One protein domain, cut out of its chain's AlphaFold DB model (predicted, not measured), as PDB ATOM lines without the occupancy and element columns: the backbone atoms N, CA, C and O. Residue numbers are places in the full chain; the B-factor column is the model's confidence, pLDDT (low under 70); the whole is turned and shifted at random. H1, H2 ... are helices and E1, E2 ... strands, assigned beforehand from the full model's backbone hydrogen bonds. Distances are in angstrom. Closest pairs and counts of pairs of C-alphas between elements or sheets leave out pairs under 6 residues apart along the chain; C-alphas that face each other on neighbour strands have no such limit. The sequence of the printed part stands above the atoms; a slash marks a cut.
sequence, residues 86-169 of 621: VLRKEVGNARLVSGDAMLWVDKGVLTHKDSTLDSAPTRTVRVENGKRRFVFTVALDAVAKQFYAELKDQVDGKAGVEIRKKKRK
ATOM      1  N   VAL A  86      67.362 117.055 142.466       61.97
ATOM      2  CA  VAL A  86      68.751 116.688 142.810       61.97
ATOM      3  C   VAL A  86      69.533 117.883 143.354       61.97
ATOM      4  O   VAL A  86      69.643 118.929 142.713       61.97
ATOM      5  N   LEU A  87      70.145 117.698 144.527       65.00
ATOM      6  CA  LEU A  87      71.114 118.623 145.117       65.00
ATOM      7  C   LEU A  87      72.530 118.236 144.664       65.00
ATOM      8  O   LEU A  87      73.137 117.317 145.213       65.00
ATOM      9  N   ARG A  88      73.076 118.926 143.656       66.00
ATOM     10  CA  ARG A  88      74.442 118.658 143.173       66.00
ATOM     11  C   ARG A  88      75.467 119.449 143.993       66.00
ATOM     12  O   ARG A  88      75.436 120.682 144.028       66.00
ATOM     13  N   LYS A  89      76.372 118.716 144.654       59.28
ATOM     14  CA  LYS A  89      77.549 119.226 145.378       59.28
ATOM     15  C   LYS A  89      78.732 119.366 144.418       59.28
ATOM     16  O   LYS A  89      79.440 118.395 144.163       59.28
ATOM     17  N   GLU A  90      78.973 120.572 143.924       53.53
ATOM     18  CA  GLU A  90      80.200 120.904 143.192       53.53
ATOM     19  C   GLU A  90      81.241 121.520 144.148       53.53
ATOM     20  O   GLU A  90      80.982 121.701 145.341       53.53
ATOM     21  N   VAL A  91      82.470 121.776 143.678       41.12
ATOM     22  CA  VAL A  91      83.628 122.075 144.552       41.12
ATOM     23  C   VAL A  91      83.595 123.509 145.110       41.12
ATOM     24  O   VAL A  91      84.412 124.362 144.765       41.12
ATOM     25  N   GLY A  92      82.663 123.763 146.029       47.03
ATOM     26  CA  GLY A  92      82.527 125.005 146.797       47.03
ATOM     27  C   GLY A  92      81.101 125.549 146.885       47.03
ATOM     28  O   GLY A  92      80.811 126.261 147.845       47.03
ATOM     29  N   ASN A  93      80.241 125.175 145.933       54.72
ATOM     30  CA  ASN A  93      78.895 125.709 145.730       54.72
ATOM     31  C   ASN A  93      77.898 124.553 145.536       54.72
ATOM     32  O   ASN A  93      78.239 123.551 144.897       54.72
ATOM     33  N   ALA A  94      76.661 124.707 146.013       66.31
ATOM     34  CA  ALA A  94      75.594 123.727 145.796       66.31
ATOM     35  C   ALA A  94      74.458 124.282 144.920       66.31
ATOM     36  O   ALA A  94      74.074 125.452 145.032       66.31
ATOM     37  N   ARG A  95      73.881 123.427 144.066       74.62
ATOM     38  CA  ARG A  95      72.708 123.764 143.240       74.62
ATOM     39  C   ARG A  95      71.590 122.731 143.355       74.62
ATOM     40  O   ARG A  95      71.848 121.531 143.300       74.62
ATOM     41  N   LEU A  96      70.360 123.224 143.485       74.06
ATOM     42  CA  LEU A  96      69.137 122.453 143.274       74.06
ATOM     43  C   LEU A  96      68.786 122.480 141.786       74.06
ATOM     44  O   LEU A  96      68.860 123.538 141.151       74.06
ATOM     45  N   VAL A  97      68.390 121.326 141.258       67.25
ATOM     46  CA  VAL A  97      67.906 121.139 139.886       67.25
ATOM     47  C   VAL A  97      66.613 120.323 139.930       67.25
ATOM     48  O   VAL A  97      66.509 119.411 140.748       67.25
ATOM     49  N   SER A  98      65.645 120.662 139.076       65.62
ATOM     50  CA  SER A  98      64.442 119.866 138.793       65.62
ATOM     51  C   SER A  98      64.068 120.109 137.328       65.62
ATOM     52  O   SER A  98      63.673 121.224 136.975       65.62
ATOM     53  N   GLY A  99      64.266 119.113 136.462       65.19
ATOM     54  CA  GLY A  99      64.233 119.318 135.007       65.19
ATOM     55  C   GLY A  99      65.153 120.471 134.566       65.19
ATOM     56  O   GLY A  99      66.262 120.623 135.077       65.19
ATOM     57  N   ASP A 100      64.662 121.333 133.672       56.25
ATOM     58  CA  ASP A 100      65.396 122.503 133.160       56.25
ATOM     59  C   ASP A 100      65.577 123.644 134.193       56.25
ATOM     60  O   ASP A 100      66.296 124.619 133.941       56.25
ATOM     61  N   ALA A 101      64.932 123.573 135.364       56.22
ATOM     62  CA  ALA A 101      64.975 124.628 136.373       56.22
ATOM     63  C   ALA A 101      66.137 124.432 137.363       56.22
ATOM     64  O   ALA A 101      66.235 123.402 138.028       56.22
ATOM     65  N   MET A 102      66.985 125.461 137.531       72.44
ATOM     66  CA  MET A 102      68.121 125.434 138.467       72.44
ATOM     67  C   MET A 102      68.222 126.665 139.388       72.44
ATOM     68  O   MET A 102      68.058 127.818 138.960       72.44
ATOM     69  N   LEU A 103      68.570 126.414 140.655       74.00
ATOM     70  CA  LEU A 103      68.791 127.421 141.698       74.00
ATOM     71  C   LEU A 103      70.101 127.165 142.461       74.00
ATOM     72  O   LEU A 103      70.329 126.074 142.977       74.00
ATOM     73  N   TRP A 104      70.931 128.202 142.586       76.31
ATOM     74  CA  TRP A 104      72.088 128.205 143.486       76.31
ATOM     75  C   TRP A 104      71.627 128.336 144.942       76.31
ATOM     76  O   TRP A 104      70.840 129.224 145.271       76.31
ATOM     77  N   VAL A 105      72.122 127.455 145.808       74.00
ATOM     78  CA  VAL A 105      71.674 127.313 147.205       74.00
ATOM     79  C   VAL A 105      72.442 128.251 148.150       74.00
ATOM     80  O   VAL A 105      71.914 128.678 149.178       74.00
ATOM     81  N   ASP A 106      73.673 128.611 147.784       66.88
ATOM     82  CA  ASP A 106      74.607 129.354 148.632       66.88
ATOM     83  C   ASP A 106      74.047 130.721 149.073       66.88
ATOM     84  O   ASP A 106      73.690 131.560 148.239       66.88
ATOM     85  N   LYS A 107      74.036 130.972 150.391       66.00
ATOM     86  CA  LYS A 107      73.490 132.190 151.036       66.00
ATOM     87  C   LYS A 107      71.989 132.436 150.805       66.00
ATOM     88  O   LYS A 107      71.532 133.569 150.969       66.00
ATOM     89  N   GLY A 108      71.230 131.412 150.419       68.81
ATOM     90  CA  GLY A 108      69.776 131.512 150.337       68.81
ATOM     91  C   GLY A 108      69.093 131.643 151.706       68.81
ATOM     92  O   GLY A 108      69.723 131.565 152.760       68.81
ATOM     93  N   VAL A 109      67.771 131.793 151.684       75.62
ATOM     94  CA  VAL A 109      66.891 131.671 152.853       75.62
ATOM     95  C   VAL A 109      66.085 130.383 152.711       75.62
ATOM     96  O   VAL A 109      65.428 130.170 151.691       75.62
ATOM     97  N   LEU A 110      66.137 129.524 153.732       82.19
ATOM     98  CA  LEU A 110      65.363 128.286 153.810       82.19
ATOM     99  C   LEU A 110      64.188 128.474 154.771       82.19
ATOM    100  O   LEU A 110      64.381 128.750 155.953       82.19
ATOM    101  N   THR A 111      62.973 128.273 154.273       80.06
ATOM    102  CA  THR A 111      61.746 128.207 155.078       80.06
ATOM    103  C   THR A 111      61.040 126.880 154.824       80.06
ATOM    104  O   THR A 111      61.204 126.272 153.766       80.06
ATOM    105  N   HIS A 112      60.282 126.395 155.802       82.69
ATOM    106  CA  HIS A 112      59.507 125.164 155.670       82.69
ATOM    107  C   HIS A 112      58.189 125.268 156.436       82.69
ATOM    108  O   HIS A 112      58.077 126.050 157.381       82.69
ATOM    109  N   LYS A 113      57.201 124.480 156.012       80.75
ATOM    110  CA  LYS A 113      55.932 124.278 156.707       80.75
ATOM    111  C   LYS A 113      55.588 122.793 156.657       80.75
ATOM    112  O   LYS A 113      55.523 122.215 155.573       80.75
ATOM    113  N   ASP A 114      55.350 122.206 157.821       81.38
ATOM    114  CA  ASP A 114      54.918 120.815 157.932       81.38
ATOM    115  C   ASP A 114      53.393 120.744 157.833       81.38
ATOM    116  O   ASP A 114      52.680 121.670 158.235       81.38
ATOM    117  N   SER A 115      52.874 119.684 157.219       77.69
ATOM    118  CA  SER A 115      51.440 119.479 157.011       77.69
ATOM    119  C   SER A 115      51.134 117.998 156.805       77.69
ATOM    120  O   SER A 115      51.845 117.291 156.092       77.69
ATOM    121  N   THR A 116      50.065 117.519 157.430       68.12
ATOM    122  CA  THR A 116      49.526 116.175 157.205       68.12
ATOM    123  C   THR A 116      48.595 116.211 156.001       68.12
ATOM    124  O   THR A 116      47.574 116.899 156.046       68.12
ATOM    125  N   LEU A 117      48.943 115.492 154.936       56.84
ATOM    126  CA  LEU A 117      48.114 115.353 153.740       56.84
ATOM    127  C   LEU A 117      47.917 113.862 153.470       56.84
ATOM    128  O   LEU A 117      48.879 113.103 153.556       56.84
ATOM    129  N   ASP A 118      46.683 113.448 153.192       53.91
ATOM    130  CA  ASP A 118      46.337 112.077 152.789       53.91
ATOM    131  C   ASP A 118      46.924 110.996 153.728       53.91
ATOM    132  O   ASP A 118      47.493 109.992 153.311       53.91
ATOM    133  N   SER A 119      46.800 111.241 155.040       62.56
ATOM    134  CA  SER A 119      47.346 110.439 156.155       62.56
ATOM    135  C   SER A 119      48.879 110.321 156.238       62.56
ATOM    136  O   SER A 119      49.388 109.705 157.174       62.56
ATOM    137  N   ALA A 120      49.635 110.960 155.340       64.50
ATOM    138  CA  ALA A 120      51.093 111.016 155.383       64.50
ATOM    139  C   ALA A 120      51.602 112.341 155.997       64.50
ATOM    140  O   ALA A 120      51.078 113.423 155.700       64.50
ATOM    141  N   PRO A 121      52.659 112.316 156.832       77.50
ATOM    142  CA  PRO A 121      53.338 113.533 157.260       77.50
ATOM    143  C   PRO A 121      54.183 114.082 156.101       77.50
ATOM    144  O   PRO A 121      55.050 113.385 155.573       77.50
ATOM    145  N   THR A 122      53.962 115.339 155.713       76.94
ATOM    146  CA  THR A 122      54.693 116.008 154.619       76.94
ATOM    147  C   THR A 122      55.305 117.334 155.070       76.94
ATOM    148  O   THR A 122      54.880 117.936 156.060       76.94
ATOM    149  N   ARG A 123      56.324 117.795 154.341       78.06
ATOM    150  CA  ARG A 123      57.020 119.065 154.565       78.06
ATOM    151  C   ARG A 123      57.146 119.822 153.250       78.06
ATOM    152  O   ARG A 123      57.863 119.391 152.346       78.06
ATOM    153  N   THR A 124      56.487 120.972 153.154       78.06
ATOM    154  CA  THR A 124      56.702 121.931 152.068       78.06
ATOM    155  C   THR A 124      57.929 122.774 152.396       78.06
ATOM    156  O   THR A 124      58.000 123.400 153.454       78.06
ATOM    157  N   VAL A 125      58.902 122.793 151.492       79.50
ATOM    158  CA  VAL A 125      60.186 123.490 151.613       79.50
ATOM    159  C   VAL A 125      60.240 124.620 150.591       79.50
ATOM    160  O   VAL A 125      59.903 124.433 149.422       79.50
ATOM    161  N   ARG A 126      60.688 125.800 151.024       79.69
ATOM    162  CA  ARG A 126      60.864 126.998 150.198       79.69
ATOM    163  C   ARG A 126      62.289 127.525 150.345       79.69
ATOM    164  O   ARG A 126      62.714 127.883 151.444       79.69
ATOM    165  N   VAL A 127      63.009 127.576 149.227       81.12
ATOM    166  CA  VAL A 127      64.402 128.037 149.118       81.12
ATOM    167  C   VAL A 127      64.425 129.312 148.289       81.12
ATOM    168  O   VAL A 127      63.965 129.301 147.149       81.12
ATOM    169  N   GLU A 128      64.959 130.407 148.822       75.81
ATOM    170  CA  GLU A 128      65.006 131.696 148.117       75.81
ATOM    171  C   GLU A 128      66.439 132.211 147.998       75.81
ATOM    172  O   GLU A 128      67.166 132.241 148.986       75.81
ATOM    173  N   ASN A 129      66.855 132.637 146.804       73.94
ATOM    174  CA  ASN A 129      68.151 133.278 146.584       73.94
ATOM    175  C   ASN A 129      67.993 134.494 145.655       73.94
ATOM    176  O   ASN A 129      67.690 134.375 144.461       73.94
ATOM    177  N   GLY A 130      68.156 135.691 146.225       74.25
ATOM    178  CA  GLY A 130      67.907 136.958 145.539       74.25
ATOM    179  C   GLY A 130      66.458 137.076 145.060       74.25
ATOM    180  O   GLY A 130      65.541 137.185 145.864       74.25
ATOM    181  N   LYS A 131      66.253 137.073 143.736       64.44
ATOM    182  CA  LYS A 131      64.919 137.128 143.105       64.44
ATOM    183  C   LYS A 131      64.346 135.759 142.723       64.44
ATOM    184  O   LYS A 131      63.225 135.705 142.230       64.44
ATOM    185  N   ARG A 132      65.100 134.667 142.880       65.69
ATOM    186  CA  ARG A 132      64.635 133.316 142.536       65.69
ATOM    187  C   ARG A 132      64.152 132.594 143.787       65.69
ATOM    188  O   ARG A 132      64.820 132.635 144.817       65.69
ATOM    189  N   ARG A 133      63.029 131.891 143.667       73.00
ATOM    190  CA  ARG A 133      62.456 131.036 144.709       73.00
ATOM    191  C   ARG A 133      62.137 129.662 144.134       73.00
ATOM    192  O   ARG A 133      61.634 129.571 143.021       73.00
ATOM    193  N   PHE A 134      62.425 128.622 144.901       74.75
ATOM    194  CA  PHE A 134      62.016 127.246 144.641       74.75
ATOM    195  C   PHE A 134      61.068 126.817 145.756       74.75
ATOM    196  O   PHE A 134      61.338 127.104 146.924       74.75
ATOM    197  N   VAL A 135      59.972 126.147 145.414       75.75
ATOM    198  CA  VAL A 135      59.038 125.565 146.385       75.75
ATOM    199  C   VAL A 135      58.750 124.136 145.954       75.75
ATOM    200  O   VAL A 135      58.442 123.900 144.792       75.75
ATOM    201  N   PHE A 136      58.880 123.193 146.880       76.25
ATOM    202  CA  PHE A 136      58.622 121.772 146.651       76.25
ATOM    203  C   PHE A 136      58.090 121.131 147.937       76.25
ATOM    204  O   PHE A 136      58.245 121.697 149.018       76.25
ATOM    205  N   THR A 137      57.445 119.969 147.845       76.25
ATOM    206  CA  THR A 137      56.927 119.241 149.017       76.25
ATOM    207  C   THR A 137      57.455 117.817 149.007       76.25
ATOM    208  O   THR A 137      57.454 117.174 147.963       76.25
ATOM    209  N   VAL A 138      57.910 117.340 150.164       77.31
ATOM    210  CA  VAL A 138      58.417 115.975 150.367       77.31
ATOM    211  C   VAL A 138      57.615 115.260 151.452       77.31
ATOM    212  O   VAL A 138      57.132 115.897 152.392       77.31
ATOM    213  N   ALA A 139      57.494 113.937 151.351       76.06
ATOM    214  CA  ALA A 139      57.077 113.109 152.481       76.06
ATOM    215  C   ALA A 139      58.137 113.177 153.595       76.06
ATOM    216  O   ALA A 139      59.312 113.416 153.327       76.06
ATOM    217  N   LEU A 140      57.756 112.973 154.855       78.75
ATOM    218  CA  LEU A 140      58.688 112.967 155.993       78.75
ATOM    219  C   LEU A 140      59.265 111.566 156.267       78.75
ATOM    220  O   LEU A 140      59.369 111.133 157.418       78.75
ATOM    221  N   ASP A 141      59.677 110.868 155.209       77.69
ATOM    222  CA  ASP A 141      60.457 109.630 155.292       77.69
ATOM    223  C   ASP A 141      61.929 109.892 155.698       77.69
ATOM    224  O   ASP A 141      62.341 111.028 155.954       77.69
ATOM    225  N   ALA A 142      62.730 108.829 155.821       73.19
ATOM    226  CA  ALA A 142      64.136 108.931 156.221       73.19
ATOM    227  C   ALA A 142      65.029 109.619 155.167       73.19
ATOM    228  O   ALA A 142      65.936 110.373 155.530       73.19
ATOM    229  N   VAL A 143      64.754 109.407 153.877       71.69
ATOM    230  CA  VAL A 143      65.545 109.926 152.749       71.69
ATOM    231  C   VAL A 143      65.328 111.430 152.608       71.69
ATOM    232  O   VAL A 143      66.287 112.200 152.552       71.69
ATOM    233  N   ALA A 144      64.075 111.878 152.657       69.88
ATOM    234  CA  ALA A 144      63.704 113.286 152.640       69.88
ATOM    235  C   ALA A 144      64.217 114.048 153.874       69.88
ATOM    236  O   ALA A 144      64.653 115.195 153.754       69.88
ATOM    237  N   LYS A 145      64.231 113.416 155.059       75.56
ATOM    238  CA  LYS A 145      64.859 113.983 156.270       75.56
ATOM    239  C   LYS A 145      66.366 114.190 156.084       75.56
ATOM    240  O   LYS A 145      66.870 115.260 156.429       75.56
ATOM    241  N   GLN A 146      67.068 113.218 155.498       76.88
ATOM    242  CA  GLN A 146      68.498 113.326 155.183       76.88
ATOM    243  C   GLN A 146      68.771 114.407 154.121       76.88
ATOM    244  O   GLN A 146      69.624 115.269 154.333       76.88
ATOM    245  N   PHE A 147      68.002 114.424 153.029       78.06
ATOM    246  CA  PHE A 147      68.082 115.444 151.976       78.06
ATOM    247  C   PHE A 147      67.836 116.859 152.519       78.06
ATOM    248  O   PHE A 147      68.580 117.785 152.201       78.06
ATOM    249  N   TYR A 148      66.833 117.037 153.385       80.38
ATOM    250  CA  TYR A 148      66.531 118.328 154.004       80.38
ATOM    251  C   TYR A 148      67.648 118.807 154.943       80.38
ATOM    252  O   TYR A 148      67.997 119.989 154.924       80.38
ATOM    253  N   ALA A 149      68.241 117.907 155.737       77.75
ATOM    254  CA  ALA A 149      69.391 118.234 156.580       77.75
ATOM    255  C   ALA A 149      70.609 118.652 155.739       77.75
ATOM    256  O   ALA A 149      71.244 119.669 156.024       77.75
ATOM    257  N   GLU A 150      70.889 117.921 154.658       77.31
ATOM    258  CA  GLU A 150      71.976 118.232 153.734       77.31
ATOM    259  C   GLU A 150      71.772 119.577 153.020       77.31
ATOM    260  O   GLU A 150      72.686 120.404 152.991       77.31
ATOM    261  N   LEU A 151      70.566 119.830 152.501       79.81
ATOM    262  CA  LEU A 151      70.188 121.107 151.899       79.81
ATOM    263  C   LEU A 151      70.368 122.260 152.894       79.81
ATOM    264  O   LEU A 151      70.933 123.298 152.542       79.81
ATOM    265  N   LYS A 152      69.945 122.070 154.151       80.44
ATOM    266  CA  LYS A 152      70.098 123.073 155.207       80.44
ATOM    267  C   LYS A 152      71.567 123.395 155.488       80.44
ATOM    268  O   LYS A 152      71.896 124.569 155.613       80.44
ATOM    269  N   ASP A 153      72.458 122.407 155.542       76.56
ATOM    270  CA  ASP A 153      73.889 122.645 155.794       76.56
ATOM    271  C   ASP A 153      74.633 123.323 154.625       76.56
ATOM    272  O   ASP A 153      75.685 123.938 154.850       76.56
ATOM    273  N   GLN A 154      74.078 123.279 153.406       74.38
ATOM    274  CA  GLN A 154      74.523 124.125 152.290       74.38
ATOM    275  C   GLN A 154      73.998 125.564 152.425       74.38
ATOM    276  O   GLN A 154      74.790 126.502 152.336       74.38
ATOM    277  N   VAL A 155      72.698 125.758 152.702       75.12
ATOM    278  CA  VAL A 155      72.098 127.101 152.889       75.12
ATOM    279  C   VAL A 155      72.748 127.844 154.064       75.12
ATOM    280  O   VAL A 155      73.198 128.978 153.902       75.12
ATOM    281  N   ASP A 156      72.880 127.179 155.217       70.25
ATOM    282  CA  ASP A 156      73.566 127.676 156.418       70.25
ATOM    283  C   ASP A 156      75.082 127.909 156.186       70.25
ATOM    284  O   ASP A 156      75.782 128.418 157.063       70.25
ATOM    285  N   GLY A 157      75.635 127.485 155.042       63.97
ATOM    286  CA  GLY A 157      77.046 127.640 154.677       63.97
ATOM    287  C   GLY A 157      78.031 126.776 155.475       63.97
ATOM    288  O   GLY A 157      79.248 126.932 155.307       63.97
ATOM    289  N   LYS A 158      77.549 125.855 156.325       59.47
ATOM    290  CA  LYS A 158      78.389 125.037 157.220       59.47
ATOM    291  C   LYS A 158      79.367 124.157 156.447       59.47
ATOM    292  O   LYS A 158      80.540 124.088 156.818       59.47
ATOM    293  N   ALA A 159      78.939 123.580 155.322       55.19
ATOM    294  CA  ALA A 159      79.815 122.817 154.429       55.19
ATOM    295  C   ALA A 159      81.049 123.637 153.990       55.19
ATOM    296  O   ALA A 159      82.190 123.167 154.052       55.19
ATOM    297  N   GLY A 160      80.845 124.913 153.647       54.72
ATOM    298  CA  GLY A 160      81.916 125.848 153.302       54.72
ATOM    299  C   GLY A 160      82.814 126.244 154.482       54.72
ATOM    300  O   GLY A 160      83.958 126.654 154.267       54.72
ATOM    301  N   VAL A 161      82.349 126.139 155.729       58.19
ATOM    302  CA  VAL A 161      83.186 126.323 156.930       58.19
ATOM    303  C   VAL A 161      84.048 125.083 157.170       58.19
ATOM    304  O   VAL A 161      85.254 125.210 157.395       58.19
ATOM    305  N   GLU A 162      83.475 123.886 157.050       59.00
ATOM    306  CA  GLU A 162      84.189 122.634 157.317       59.00
ATOM    307  C   GLU A 162      85.270 122.346 156.264       59.00
ATOM    308  O   GLU A 162      86.394 121.976 156.607       59.00
ATOM    309  N   ILE A 163      85.012 122.661 154.987       58.12
ATOM    310  CA  ILE A 163      86.033 122.631 153.924       58.12
ATOM    311  C   ILE A 163      87.186 123.605 154.231       58.12
ATOM    312  O   ILE A 163      88.356 123.260 154.038       58.12
ATOM    313  N   ARG A 164      86.895 124.806 154.758       60.44
ATOM    314  CA  ARG A 164      87.929 125.774 155.171       60.44
ATOM    315  C   ARG A 164      88.736 125.268 156.371       60.44
ATOM    316  O   ARG A 164      89.962 125.370 156.336       60.44
ATOM    317  N   LYS A 165      88.099 124.667 157.386       70.81
ATOM    318  CA  LYS A 165      88.800 123.999 158.503       70.81
ATOM    319  C   LYS A 165      89.695 122.864 158.001       70.81
ATOM    320  O   LYS A 165      90.866 122.826 158.367       70.81
ATOM    321  N   LYS A 166      89.193 121.986 157.120       69.00
ATOM    322  CA  LYS A 166      89.945 120.846 156.561       69.00
ATOM    323  C   LYS A 166      91.172 121.317 155.769       69.00
ATOM    324  O   LYS A 166      92.279 120.868 156.055       69.00
ATOM    325  N   LYS A 167      91.022 122.318 154.886       64.62
ATOM    326  CA  LYS A 167      92.156 122.965 154.189       64.62
ATOM    327  C   LYS A 167      93.153 123.619 155.162       64.62
ATOM    328  O   LYS A 167      94.359 123.509 154.957       64.62
ATOM    329  N   ARG A 168      92.683 124.254 156.247       70.75
ATOM    330  CA  ARG A 168      93.546 124.863 157.282       70.75
ATOM    331  C   ARG A 168      94.287 123.815 158.128       70.75
ATOM    332  O   ARG A 168      95.435 124.058 158.487       70.75
ATOM    333  N   LYS A 169      93.678 122.651 158.396       78.56
ATOM    334  CA  LYS A 169      94.310 121.511 159.088       78.56
ATOM    335  C   LYS A 169      95.422 120.893 158.236       78.56
ATOM    336  O   LYS A 169      96.533 120.766 158.733       78.56
TER     337      LYS A 169
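Overview. This is residues 86 to 169 of the 621 residues of the protein "USP domain-containing protein" of Phytophthora ramorum (UniProt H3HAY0). Look for two three-stranded sheets, a small one of E1 E2 E3 and a long twisted one of E4 E5 E6, set like a V with H1 packed on both. H2 leads away from this body beyond the end of H1 and makes one end of the long axis. The 84 printed residues hold six strands, then two helices, a mixed class; both sheets are antiparallel, in chain order. The whole is only just compact, close to loose, with a radius of gyration of the C-alphas of 14.0 A, and elongated, spanning 49 by 27 by 20 A.

Arrangement. Start with E1 (86 to 89), E2 (94 to 98) and E3 (101 to 104), a meander, each strand the antiparallel neighbour of the one before; find N 88 and O 95 at 2.9 A, N 96 and O 103 at 2.9 A. E4 (109 to 117), E5 (120 to 129) and E6 (132 to 139) form another meander, twisted, with C-alphas up to 4.5 A off its plane; N 111 and O 126 are 2.9 A apart, N 125 and O 136 2.8 A. The closest C-alphas of E3 and E6, Leu 103 and Arg 132, are 7.3 A apart. H1 (142 to 155) is on one face of E4 E5 E6, two layers, at a height of 10.1 A along the strands, and on E1 E2 E3 at 10.2 A, slantwise. H2 (158 to 169) is close to H1 but not clearly touching, C-alphas 153 and 159 being 6.1 A apart, at a steep tilt of 68 degrees, only just short of perpendicular. Every O i to N i+4 pair is within hydrogen-bond range in H1, 7 of 8 in H2.

Along the chain. Find C-alpha 86 at (68.751, 116.688, 142.810), where E1 begins. E4 runs 24.9 A, E5 29.4 A, E6 23.8 A. H1 runs 20.1 A from (64.136, 108.931, 156.221); H2 runs 16.4 A to C-alpha 169 at (94.310, 121.511, 159.088).

Size, cuts and confidence. The C-alphas farthest apart, of Asp 118 and Lys 169, are 49.3 A apart. The printed part has no cut, and its links are tight. The mean pLDDT of the printed part is 70.1; 35 residues are under 70, among them 86 to 94 and 157 to 164.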